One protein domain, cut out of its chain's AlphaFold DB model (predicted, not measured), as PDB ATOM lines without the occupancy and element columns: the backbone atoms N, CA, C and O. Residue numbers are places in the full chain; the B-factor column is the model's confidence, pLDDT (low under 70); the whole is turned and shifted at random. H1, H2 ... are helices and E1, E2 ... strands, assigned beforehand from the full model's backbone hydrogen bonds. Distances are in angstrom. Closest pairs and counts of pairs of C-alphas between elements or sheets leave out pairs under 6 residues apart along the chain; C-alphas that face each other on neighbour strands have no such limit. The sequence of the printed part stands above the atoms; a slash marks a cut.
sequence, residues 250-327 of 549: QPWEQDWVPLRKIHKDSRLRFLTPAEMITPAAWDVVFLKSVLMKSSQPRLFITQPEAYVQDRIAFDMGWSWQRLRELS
ATOM      1  N   GLN A 250      50.474  17.617  22.896       52.50
ATOM      2  CA  GLN A 250      49.984  18.352  21.721       52.50
ATOM      3  C   GLN A 250      49.091  19.581  22.014       52.50
ATOM      4  O   GLN A 250      48.969  20.425  21.127       52.50
ATOM      5  N   PRO A 251      48.516  19.782  23.222       50.75
ATOM      6  CA  PRO A 251      47.854  21.045  23.581       50.75
ATOM      7  C   PRO A 251      48.735  22.283  23.463       50.75
ATOM      8  O   PRO A 251      48.246  23.371  23.177       50.75
ATOM      9  N   TRP A 252      50.035  22.098  23.681       52.78
ATOM     10  CA  TRP A 252      51.026  23.163  23.782       52.78
ATOM     11  C   TRP A 252      51.660  23.500  22.414       52.78
ATOM     12  O   TRP A 252      52.568  24.317  22.355       52.78
ATOM     13  N   GLU A 253      51.174  22.900  21.313       59.03
ATOM     14  CA  GLU A 253      51.560  23.248  19.929       59.03
ATOM     15  C   GLU A 253      50.803  24.472  19.365       59.03
ATOM     16  O   GLU A 253      51.124  24.929  18.268       59.03
ATOM     17  N   GLN A 254      49.794  25.013  20.066       69.69
ATOM     18  CA  GLN A 254      49.150  26.275  19.674       69.69
ATOM     19  C   GLN A 254      49.715  27.445  20.480       69.69
ATOM     20  O   GLN A 254      49.601  27.447  21.699       69.69
ATOM     21  N   ASP A 255      50.222  28.482  19.801       76.06
ATOM     22  CA  ASP A 255      50.820  29.697  20.400       76.06
ATOM     23  C   ASP A 255      49.882  30.490  21.345       76.06
ATOM     24  O   ASP A 255      50.280  31.481  21.962       76.06
ATOM     25  N   TRP A 256      48.607  30.105  21.412       83.81
ATOM     26  CA  TRP A 256      47.534  30.800  22.104       83.81
ATOM     27  C   TRP A 256      46.543  29.801  22.711       83.81
ATOM     28  O   TRP A 256      46.176  28.814  22.082       83.81
ATOM     29  N   VAL A 257      46.059  30.088  23.921       87.50
ATOM     30  CA  VAL A 257      45.044  29.292  24.628       87.50
ATOM     31  C   VAL A 257      43.878  30.202  25.047       87.50
ATOM     32  O   VAL A 257      44.120  31.257  25.645       87.50
ATOM     33  N   PRO A 258      42.609  29.849  24.760       88.75
ATOM     34  CA  PRO A 258      41.452  30.636  25.187       88.75
ATOM     35  C   PRO A 258      41.297  30.712  26.717       88.75
ATOM     36  O   PRO A 258      41.567  29.747  27.425       88.75
ATOM     37  N   LEU A 259      40.766  31.823  27.237       89.69
ATOM     38  CA  LEU A 259      40.394  31.983  28.651       89.69
ATOM     39  C   LEU A 259      38.881  32.168  28.817       89.69
ATOM     40  O   LEU A 259      38.276  33.056  28.215       89.69
ATOM     41  N   ARG A 260      38.267  31.362  29.690       87.38
ATOM     42  CA  ARG A 260      36.823  31.377  29.958       87.38
ATOM     43  C   ARG A 260      36.443  32.542  30.862       87.38
ATOM     44  O   ARG A 260      36.873  32.622  32.015       87.38
ATOM     45  N   LYS A 261      35.531  33.393  30.384       86.56
ATOM     46  CA  LYS A 261      34.854  34.383  31.227       86.56
ATOM     47  C   LYS A 261      33.566  33.801  31.810       86.56
ATOM     48  O   LYS A 261      32.551  33.719  31.127       86.56
ATOM     49  N   ILE A 262      33.591  33.410  33.086       79.06
ATOM     50  CA  ILE A 262      32.369  32.996  33.789       79.06
ATOM     51  C   ILE A 262      31.519  34.237  34.098       79.06
ATOM     52  O   ILE A 262      32.017  35.252  34.581       79.06
ATOM     53  N   HIS A 263      30.220  34.164  33.804       70.50
ATOM     54  CA  HIS A 263      29.286  35.259  34.058       70.50
ATOM     55  C   HIS A 263      29.170  35.542  35.567       70.50
ATOM     56  O   HIS A 263      29.044  34.614  36.363       70.50
ATOM     57  N   LYS A 264      29.209  36.826  35.949       76.88
ATOM     58  CA  LYS A 264      29.322  37.335  37.334       76.88
ATOM     59  C   LYS A 264      30.638  37.022  38.073       76.88
ATOM     60  O   LYS A 264      30.830  37.554  39.161       76.88
ATOM     61  N   ASP A 265      31.564  36.249  37.502       78.56
ATOM     62  CA  ASP A 265      32.933  36.155  38.026       78.56
ATOM     63  C   ASP A 265      33.735  37.376  37.547       78.56
ATOM     64  O   ASP A 265      33.709  37.717  36.360       78.56
ATOM     65  N   SER A 266      34.453  38.060  38.440       79.44
ATOM     66  CA  SER A 266      35.338  39.167  38.054       79.44
ATOM     67  C   SER A 266      36.593  38.664  37.339       79.44
ATOM     68  O   SER A 266      37.118  39.356  36.465       79.44
ATOM     69  N   ARG A 267      37.022  37.428  37.615       82.69
ATOM     70  CA  ARG A 267      38.234  36.823  37.062       82.69
ATOM     71  C   ARG A 267      37.996  36.208  35.681       82.69
ATOM     72  O   ARG A 267      36.864  36.061  35.210       82.69
ATOM     73  N   LEU A 268      39.096  35.902  35.007       87.75
ATOM     74  CA  LEU A 268      39.146  34.946  33.904       87.75
ATOM     75  C   LEU A 268      39.562  33.596  34.486       87.75
ATOM     76  O   LEU A 268      40.301  33.557  35.471       87.75
ATOM     77  N   ARG A 269      39.090  32.501  33.893       84.88
ATOM     78  CA  ARG A 269      39.510  31.153  34.276       84.88
ATOM     79  C   ARG A 269      40.151  30.441  33.101       84.88
ATOM     80  O   ARG A 269      39.677  30.529  31.969       84.88
ATOM     81  N   PHE A 270      41.200  29.699  33.410       87.69
ATOM     82  CA  PHE A 270      41.746  28.684  32.532       87.69
ATOM     83  C   PHE A 270      40.659  27.660  32.144       87.69
ATOM     84  O   PHE A 270      39.776  27.337  32.944       87.69
ATOM     85  N   LEU A 271      40.714  27.172  30.903       86.19
ATOM     86  CA  LEU A 271      40.010  25.965  30.459       86.19
ATOM     87  C   LEU A 271      40.378  24.764  31.339       86.19
ATOM     88  O   LEU A 271      41.481  24.706  31.885       86.19
ATOM     89  N   THR A 272      39.474  23.792  31.440       83.38
ATOM     90  CA  THR A 272      39.769  22.531  32.137       83.38
ATOM     91  C   THR A 272      40.792  21.695  31.351       83.38
ATOM     92  O   THR A 272      40.881  21.848  30.130       83.38
ATOM     93  N   PRO A 273      41.534  20.763  31.986       79.12
ATOM     94  CA  PRO A 273      42.500  19.922  31.278       79.12
ATOM     95  C   PRO A 273      41.898  19.174  30.081       79.12
ATOM     96  O   PRO A 273      42.494  19.163  29.013       79.12
ATOM     97  N   ALA A 274      40.679  18.634  30.204       77.81
ATOM     98  CA  ALA A 274      39.987  17.964  29.096       77.81
ATOM     99  C   ALA A 274      39.756  18.886  27.877       77.81
ATOM    100  O   ALA A 274      39.853  18.446  26.732       77.81
ATOM    101  N   GLU A 275      39.494  20.170  28.124       81.62
ATOM    102  CA  GLU A 275      39.281  21.190  27.094       81.62
ATOM    103  C   GLU A 275      40.598  21.730  26.519       81.62
ATOM    104  O   GLU A 275      40.622  22.161  25.370       81.62
ATOM    105  N   MET A 276      41.701  21.670  27.275       78.00
ATOM    106  CA  MET A 276      43.048  21.897  26.739       78.00
ATOM    107  C   MET A 276      43.511  20.738  25.853       78.00
ATOM    108  O   MET A 276      44.089  20.979  24.801       78.00
ATOM    109  N   ILE A 277      43.254  19.488  26.267       67.75
ATOM    110  CA  ILE A 277      43.777  18.266  25.624       67.75
ATOM    111  C   ILE A 277      43.365  18.147  24.146       67.75
ATOM    112  O   ILE A 277      44.046  17.483  23.367       67.75
ATOM    113  N   THR A 278      42.303  18.844  23.727       72.31
ATOM    114  CA  THR A 278      41.808  18.818  22.344       72.31
ATOM    115  C   THR A 278      41.719  20.226  21.724       72.31
ATOM    116  O   THR A 278      40.611  20.730  21.540       72.31
ATOM    117  N   PRO A 279      42.830  20.867  21.302       74.62
ATOM    118  CA  PRO A 279      42.775  22.171  20.622       74.62
ATOM    119  C   PRO A 279      42.008  22.131  19.292       74.62
ATOM    120  O   PRO A 279      41.407  23.115  18.870       74.62
ATOM    121  N   ALA A 280      41.950  20.959  18.650       76.12
ATOM    122  CA  ALA A 280      41.107  20.709  17.478       76.12
ATOM    123  C   ALA A 280      39.590  20.789  17.772       76.12
ATOM    124  O   ALA A 280      38.796  20.843  16.836       76.12
ATOM    125  N   ALA A 281      39.185  20.805  19.048       76.44
ATOM    126  CA  ALA A 281      37.808  21.025  19.492       76.44
ATOM    127  C   ALA A 281      37.526  22.488  19.890       76.44
ATOM    128  O   ALA A 281      36.410  22.789  20.311       76.44
ATOM    129  N   TRP A 282      38.479  23.417  19.727       87.25
ATOM    130  CA  TRP A 282      38.242  24.861  19.886       87.25
ATOM    131  C   TRP A 282      37.528  25.446  18.659       87.25
ATOM    132  O   TRP A 282      37.993  26.383  18.009       87.25
ATOM    133  N   ASP A 283      36.390  24.851  18.316       85.50
ATOM    134  CA  ASP A 283      35.580  25.237  17.174       85.50
ATOM    135  C   ASP A 283      34.813  26.554  17.428       85.50
ATOM    136  O   ASP A 283      34.855  27.164  18.503       85.50
ATOM    137  N   VAL A 284      34.066  27.009  16.421       86.81
ATOM    138  CA  VAL A 284      33.280  28.249  16.512       86.81
ATOM    139  C   VAL A 284      32.178  28.158  17.583       86.81
ATOM    140  O   VAL A 284      31.764  29.194  18.107       86.81
ATOM    141  N   VAL A 285      31.697  26.961  17.938       88.00
ATOM    142  CA  VAL A 285      30.718  26.760  19.019       88.00
ATOM    143  C   VAL A 285      31.390  26.841  20.394       88.00
ATOM    144  O   VAL A 285      30.917  27.583  21.259       88.00
ATOM    145  N   PHE A 286      32.529  26.173  20.584       88.38
ATOM    146  CA  PHE A 286      33.331  26.243  21.803       88.38
ATOM    147  C   PHE A 286      33.790  27.673  22.093       88.38
ATOM    148  O   PHE A 286      33.542  28.189  23.187       88.38
ATOM    149  N   LEU A 287      34.355  28.370  21.102       88.00
ATOM    150  CA  LEU A 287      34.788  29.761  21.254       88.00
ATOM    151  C   LEU A 287      33.614  30.687  21.620       88.00
ATOM    152  O   LEU A 287      33.781  31.563  22.465       88.00
ATOM    153  N   LYS A 288      32.396  30.450  21.104       84.12
ATOM    154  CA  LYS A 288      31.166  31.162  21.531       84.12
ATOM    155  C   LYS A 288      30.741  30.893  22.980       84.12
ATOM    156  O   LYS A 288      29.992  31.701  23.531       84.12
ATOM    157  N   SER A 289      31.195  29.802  23.600       84.94
ATOM    158  CA  SER A 289      30.967  29.511  25.027       84.94
ATOM    159  C   SER A 289      32.009  30.156  25.954       84.94
ATOM    160  O   SER A 289      31.719  30.421  27.121       84.94
ATOM    161  N   VAL A 290      33.209  30.419  25.427       84.88
ATOM    162  CA  VAL A 290      34.357  31.009  26.137       84.88
ATOM    163  C   VAL A 290      34.360  32.543  26.037       84.88
ATOM    164  O   VAL A 290      34.724  33.223  27.000       84.88
ATOM    165  N   LEU A 291      33.906  33.077  24.893       83.94
ATOM    166  CA  LEU A 291      33.722  34.500  24.591       83.94
ATOM    167  C   LEU A 291      32.914  35.243  25.669       83.94
ATOM    168  O   LEU A 291      31.803  34.844  26.028       83.94
ATOM    169  N   MET A 292      33.410  36.406  26.101       81.19
ATOM    170  CA  MET A 292      32.632  37.307  26.950       81.19
ATOM    171  C   MET A 292      31.499  37.948  26.142       81.19
ATOM    172  O   MET A 292      31.738  38.671  25.170       81.19
ATOM    173  N   LYS A 293      30.257  37.706  26.579       77.56
ATOM    174  CA  LYS A 293      29.039  38.323  26.036       77.56
ATOM    175  C   LYS A 293      28.898  39.765  26.540       77.56
ATOM    176  O   LYS A 293      28.222  40.025  27.529       77.56
ATOM    177  N   SER A 294      29.558  40.686  25.850       75.62
ATOM    178  CA  SER A 294      29.436  42.142  26.008       75.62
ATOM    179  C   SER A 294      28.974  42.793  24.694       75.62
ATOM    180  O   SER A 294      28.914  42.121  23.666       75.62
ATOM    181  N   SER A 295      28.659  44.096  24.714       77.88
ATOM    182  CA  SER A 295      28.217  44.881  23.536       77.88
ATOM    183  C   SER A 295      29.144  44.754  22.319       77.88
ATOM    184  O   SER A 295      28.694  44.807  21.179       77.88
ATOM    185  N   GLN A 296      30.429  44.517  22.569       81.69
ATOM    186  CA  GLN A 296      31.356  43.884  21.635       81.69
ATOM    187  C   GLN A 296      31.770  42.532  22.238       81.69
ATOM    188  O   GLN A 296      32.192  42.522  23.401       81.69
ATOM    189  N   PRO A 297      31.676  41.399  21.518       82.38
ATOM    190  CA  PRO A 297      32.134  40.109  22.029       82.38
ATOM    191  C   PRO A 297      33.664  40.102  22.132       82.38
ATOM    192  O   PRO A 297      34.352  40.473  21.182       82.38
ATOM    193  N   ARG A 298      34.209  39.695  23.285       85.44
ATOM    194  CA  ARG A 298      35.661  39.731  23.552       85.44
ATOM    195  C   ARG A 298      36.188  38.347  23.902       85.44
ATOM    196  O   ARG A 298      35.699  37.719  24.844       85.44
ATOM    197  N   LEU A 299      37.170  37.877  23.131       88.94
ATOM    198  CA  LEU A 299      37.907  36.648  23.415       88.94
ATOM    199  C   LEU A 299      39.138  37.020  24.230       88.94
ATOM    200  O   LEU A 299      39.907  37.889  23.826       88.94
ATOM    201  N   PHE A 300      39.308  36.364  25.370       88.44
ATOM    202  CA  PHE A 300      40.520  36.474  26.163       88.44
ATOM    203  C   PHE A 300      41.425  35.294  25.825       88.44
ATOM    204  O   PHE A 300      40.950  34.172  25.651       88.44
ATOM    205  N   ILE A 301      42.715  35.577  25.694       90.06
ATOM    206  CA  ILE A 301      43.741  34.647  25.228       90.06
ATOM    207  C   ILE A 301      44.933  34.751  26.178       90.06
ATOM    208  O   ILE A 301      45.233  35.829  26.691       90.06
ATOM    209  N   THR A 302      45.608  33.630  26.403       87.00
ATOM    210  CA  THR A 302      46.901  33.551  27.083       87.00
ATOM    211  C   THR A 302      47.881  32.711  26.258       87.00
ATOM    212  O   THR A 302      47.470  32.097  25.276       87.00
ATOM    213  N   GLN A 303      49.158  32.684  26.631       82.44
ATOM    214  CA  GLN A 303      50.151  31.804  26.004       82.44
ATOM    215  C   GLN A 303      50.215  30.450  26.744       82.44
ATOM    216  O   GLN A 303      49.892  30.409  27.937       82.44
ATOM    217  N   PRO A 304      50.635  29.345  26.099       74.50
ATOM    218  CA  PRO A 304      50.786  28.039  26.752       74.50
ATOM    219  C   PRO A 304      51.687  28.075  27.995       74.50
ATOM    220  O   PRO A 304      51.391  27.439  29.004       74.50
ATOM    221  N   GLU A 305      52.744  28.883  27.978       69.38
ATOM    222  CA  GLU A 305      53.690  29.052  29.085       69.38
ATOM    223  C   GLU A 305      53.035  29.654  30.338       69.38
ATOM    224  O   GLU A 305      53.495  29.412  31.447       69.38
ATOM    225  N   ALA A 306      51.924  30.387  30.201       70.25
ATOM    226  CA  ALA A 306      51.166  30.905  31.344       70.25
ATOM    227  C   ALA A 306      50.302  29.832  32.038       70.25
ATOM    228  O   ALA A 306      49.843  30.043  33.162       70.25
ATOM    229  N   TYR A 307      50.081  28.689  31.379       69.44
ATOM    230  CA  TYR A 307      49.495  27.489  31.977       69.44
ATOM    231  C   TYR A 307      50.554  26.581  32.614       69.44
ATOM    232  O   TYR A 307      50.267  25.924  33.617       69.44
ATOM    233  N   VAL A 308      51.770  26.530  32.057       63.97
ATOM    234  CA  VAL A 308      52.882  25.792  32.668       63.97
ATOM    235  C   VAL A 308      53.448  26.618  33.822       63.97
ATOM    236  O   VAL A 308      54.344  27.441  33.648       63.97
ATOM    237  N   GLN A 309      52.984  26.350  35.046       63.19
ATOM    238  CA  GLN A 309      53.787  26.662  36.233       63.19
ATOM    239  C   GLN A 309      54.986  25.716  36.270       63.19
ATOM    240  O   GLN A 309      55.004  24.707  36.972       63.19
ATOM    241  N   ASP A 310      55.970  26.046  35.439       60.66
ATOM    242  CA  ASP A 310      57.231  25.339  35.319       60.66
ATOM    243  C   ASP A 310      57.857  25.225  36.705       60.66
ATOM    244  O   ASP A 310      57.845  26.191  37.473       60.66
ATOM    245  N   ARG A 311      58.470  24.086  37.042       58.47
ATOM    246  CA  ARG A 311      59.136  23.965  38.350       58.47
ATOM    247  C   ARG A 311      60.233  25.023  38.516       58.47
ATOM    248  O   ARG A 311      60.429  25.538  39.605       58.47
ATOM    249  N   ILE A 312      60.853  25.440  37.411       61.97
ATOM    250  CA  ILE A 312      61.795  26.563  37.364       61.97
ATOM    251  C   ILE A 312      61.079  27.917  37.562       61.97
ATOM    252  O   ILE A 312      61.635  28.800  38.202       61.97
ATOM    253  N   ALA A 313      59.845  28.103  37.084       62.66
ATOM    254  CA  ALA A 313      59.047  29.311  37.336       62.66
ATOM    255  C   ALA A 313      58.483  29.377  38.772       62.66
ATOM    256  O   ALA A 313      58.229  30.471  39.276       62.66
ATOM    257  N   PHE A 314      58.319  28.226  39.431       62.00
ATOM    258  CA  PHE A 314      58.002  28.099  40.856       62.00
ATOM    259  C   PHE A 314      59.242  28.360  41.731       62.00
ATOM    260  O   PHE A 314      59.209  29.231  42.599       62.00
ATOM    261  N   ASP A 315      60.362  27.682  41.450       61.03
ATOM    262  CA  ASP A 315      61.619  27.793  42.206       61.03
ATOM    263  C   ASP A 315      62.309  29.165  42.000       61.03
ATOM    264  O   ASP A 315      62.867  29.727  42.939       61.03
ATOM    265  N   MET A 316      62.225  29.769  40.802       62.62
ATOM    266  CA  MET A 316      62.609  31.172  40.538       62.62
ATOM    267  C   MET A 316      61.453  32.166  40.787       62.62
ATOM    268  O   MET A 316      61.395  33.204  40.116       62.62
ATOM    269  N   GLY A 317      60.529  31.813  41.686       54.09
ATOM    270  CA  GLY A 317      59.179  32.356  41.865       54.09
ATOM    271  C   GLY A 317      58.912  33.799  41.423       54.09
ATOM    272  O   GLY A 317      59.680  34.723  41.703       54.09
ATOM    273  N   TRP A 318      57.743  34.006  40.807       62.41
ATOM    274  CA  TRP A 318      57.141  35.324  40.566       62.41
ATOM    275  C   TRP A 318      56.828  36.050  41.887       62.41
ATOM    276  O   TRP A 318      55.685  36.119  42.336       62.41
ATOM    277  N   SER A 319      57.863  36.587  42.528       66.44
ATOM    278  CA  SER A 319      57.738  37.389  43.739       66.44
ATOM    279  C   SER A 319      57.073  38.732  43.437       66.44
ATOM    280  O   SER A 319      57.210  39.289  42.344       66.44
ATOM    281  N   TRP A 320      56.409  39.314  44.438       64.88
ATOM    282  CA  TRP A 320      55.868  40.678  44.351       64.88
ATOM    283  C   TRP A 320      56.946  41.752  44.128       64.88
ATOM    284  O   TRP A 320      56.632  42.858  43.698       64.88
ATOM    285  N   GLN A 321      58.218  41.423  44.366       70.12
ATOM    286  CA  GLN A 321      59.356  42.234  43.941       70.12
ATOM    287  C   GLN A 321      59.496  42.184  42.411       70.12
ATOM    288  O   GLN A 321      59.296  43.186  41.726       70.12
ATOM    289  N   ARG A 322      59.698  40.980  41.864       70.06
ATOM    290  CA  ARG A 322      59.939  40.726  40.437       70.06
ATOM    291  C   ARG A 322      58.768  41.134  39.538       70.06
ATOM    292  O   ARG A 322      58.980  41.556  38.409       70.06
ATOM    293  N   LEU A 323      57.534  41.034  40.039       71.38
ATOM    294  CA  LEU A 323      56.329  41.502  39.343       71.38
ATOM    295  C   LEU A 323      56.226  43.035  39.271       71.38
ATOM    296  O   LEU A 323      55.635  43.546  38.324       71.38
ATOM    297  N   ARG A 324      56.800  43.775  40.233       68.19
ATOM    298  CA  ARG A 324      56.874  45.250  40.194       68.19
ATOM    299  C   ARG A 324      58.036  45.763  39.344       68.19
ATOM    300  O   ARG A 324      57.934  46.862  38.814       68.19
ATOM    301  N   GLU A 325      59.089  44.958  39.201       70.69
ATOM    302  CA  GLU A 325      60.247  45.195  38.322       70.69
ATOM    303  C   GLU A 325      59.954  44.924  36.831       70.69
ATOM    304  O   GLU A 325      60.770  45.257  35.971       70.69
ATOM    305  N   LEU A 326      58.801  44.330  36.492       69.19
ATOM    306  CA  LEU A 326      58.361  44.207  35.100       69.19
ATOM    307  C   LEU A 326      58.062  45.581  34.486       69.19
ATOM    308  O   LEU A 326      57.413  46.429  35.099       69.19
ATOM    309  N   SER A 327      58.437  45.749  33.217       65.44
ATOM    310  CA  SER A 327      58.051  46.905  32.407       65.44
ATOM    311  C   SER A 327      56.526  47.028  32.338       65.44
ATOM    312  O   SER A 327      55.858  46.199  31.710       65.44
TER     313      SER A 327
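Overview. This is residues 250 to 327 of the 549 residues of an uncharacterized protein of Ceratocystis fimbriata f. sp. platani (UniProt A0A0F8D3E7). A short two-strand ribbon, E1 beside E2, makes the core of a small, loosely built body with much loop; H3 packs on E1, and H1 and H2 come near each other at one side. After E2 the printed part leads away to two small helices, H4 and H5, far from that core, and residues 318 to 327 stick out. The printed part has 78 residues with five named helices and two named strands, in the order H1 E1 H2 H3 E2 H4 H5. The sheet's order is E1 - E2, antiparallel, and the class is mixed, helices and strands, with under half of the residues, 32 of 78, in named elements. The whole is loose, with a radius of gyration of the C-alphas of 14.7 A and spans of 39 by 31 by 20 A.

Arrangement. H1, residues 250 to 253, is close to but not clearly touching H2, residues 273 to 276; their closest C-alphas, those of Pro 251 and Met 276, are 5.8 A apart. E1, residues 257 to 260, and E2, residues 300 to 302, are antiparallel neighbours at 136 degrees; the C-alphas of 258 and 301 face each other at 4.6 A. N 257 and O 302 are within hydrogen-bond range at 2.8 A, as are N 302 and O 257 at 2.9 A. Residues 259 to 260 of E1 also pair, antiparallel, with residues 269 to 270. H3, residues 284 to 290, has 5 pairs of C-alphas within 8 A of E1, the closest being Arg 260 and Val 290 at 4.6 A. H4, residues 311 to 315, and H5, residues 320 to 324, are apart. In H3 and H4 every O i to N i+4 pair is within hydrogen-bond range; H5 has 0 of 1, with 1 of 2 O i to N i+3 pairs within range, and H1 and H2 are too short for an O i to N i+4 pair.

Along the chain. H1 begins at C-alpha 250 (49.984, 18.352, 21.721). E1 is 10.0 A long, H2 5.0 A, H3 10.1 A and E2 7.1 A from first to last C-alpha. H3 begins at C-alpha 284 (33.280, 28.249, 16.512). H5 ends at C-alpha 324 (56.874, 45.250, 40.194).

Size, cuts and confidence. The two C-alphas farthest apart, those of Ser 295 and Asp 315, are 41.9 A apart. The printed part has no cut. The link from E1 to H2, 12 residues, is long. The mean pLDDT of the printed part is 75.6, and 24 residues are under 70, among them residues 250 to 254 and 307 to 320.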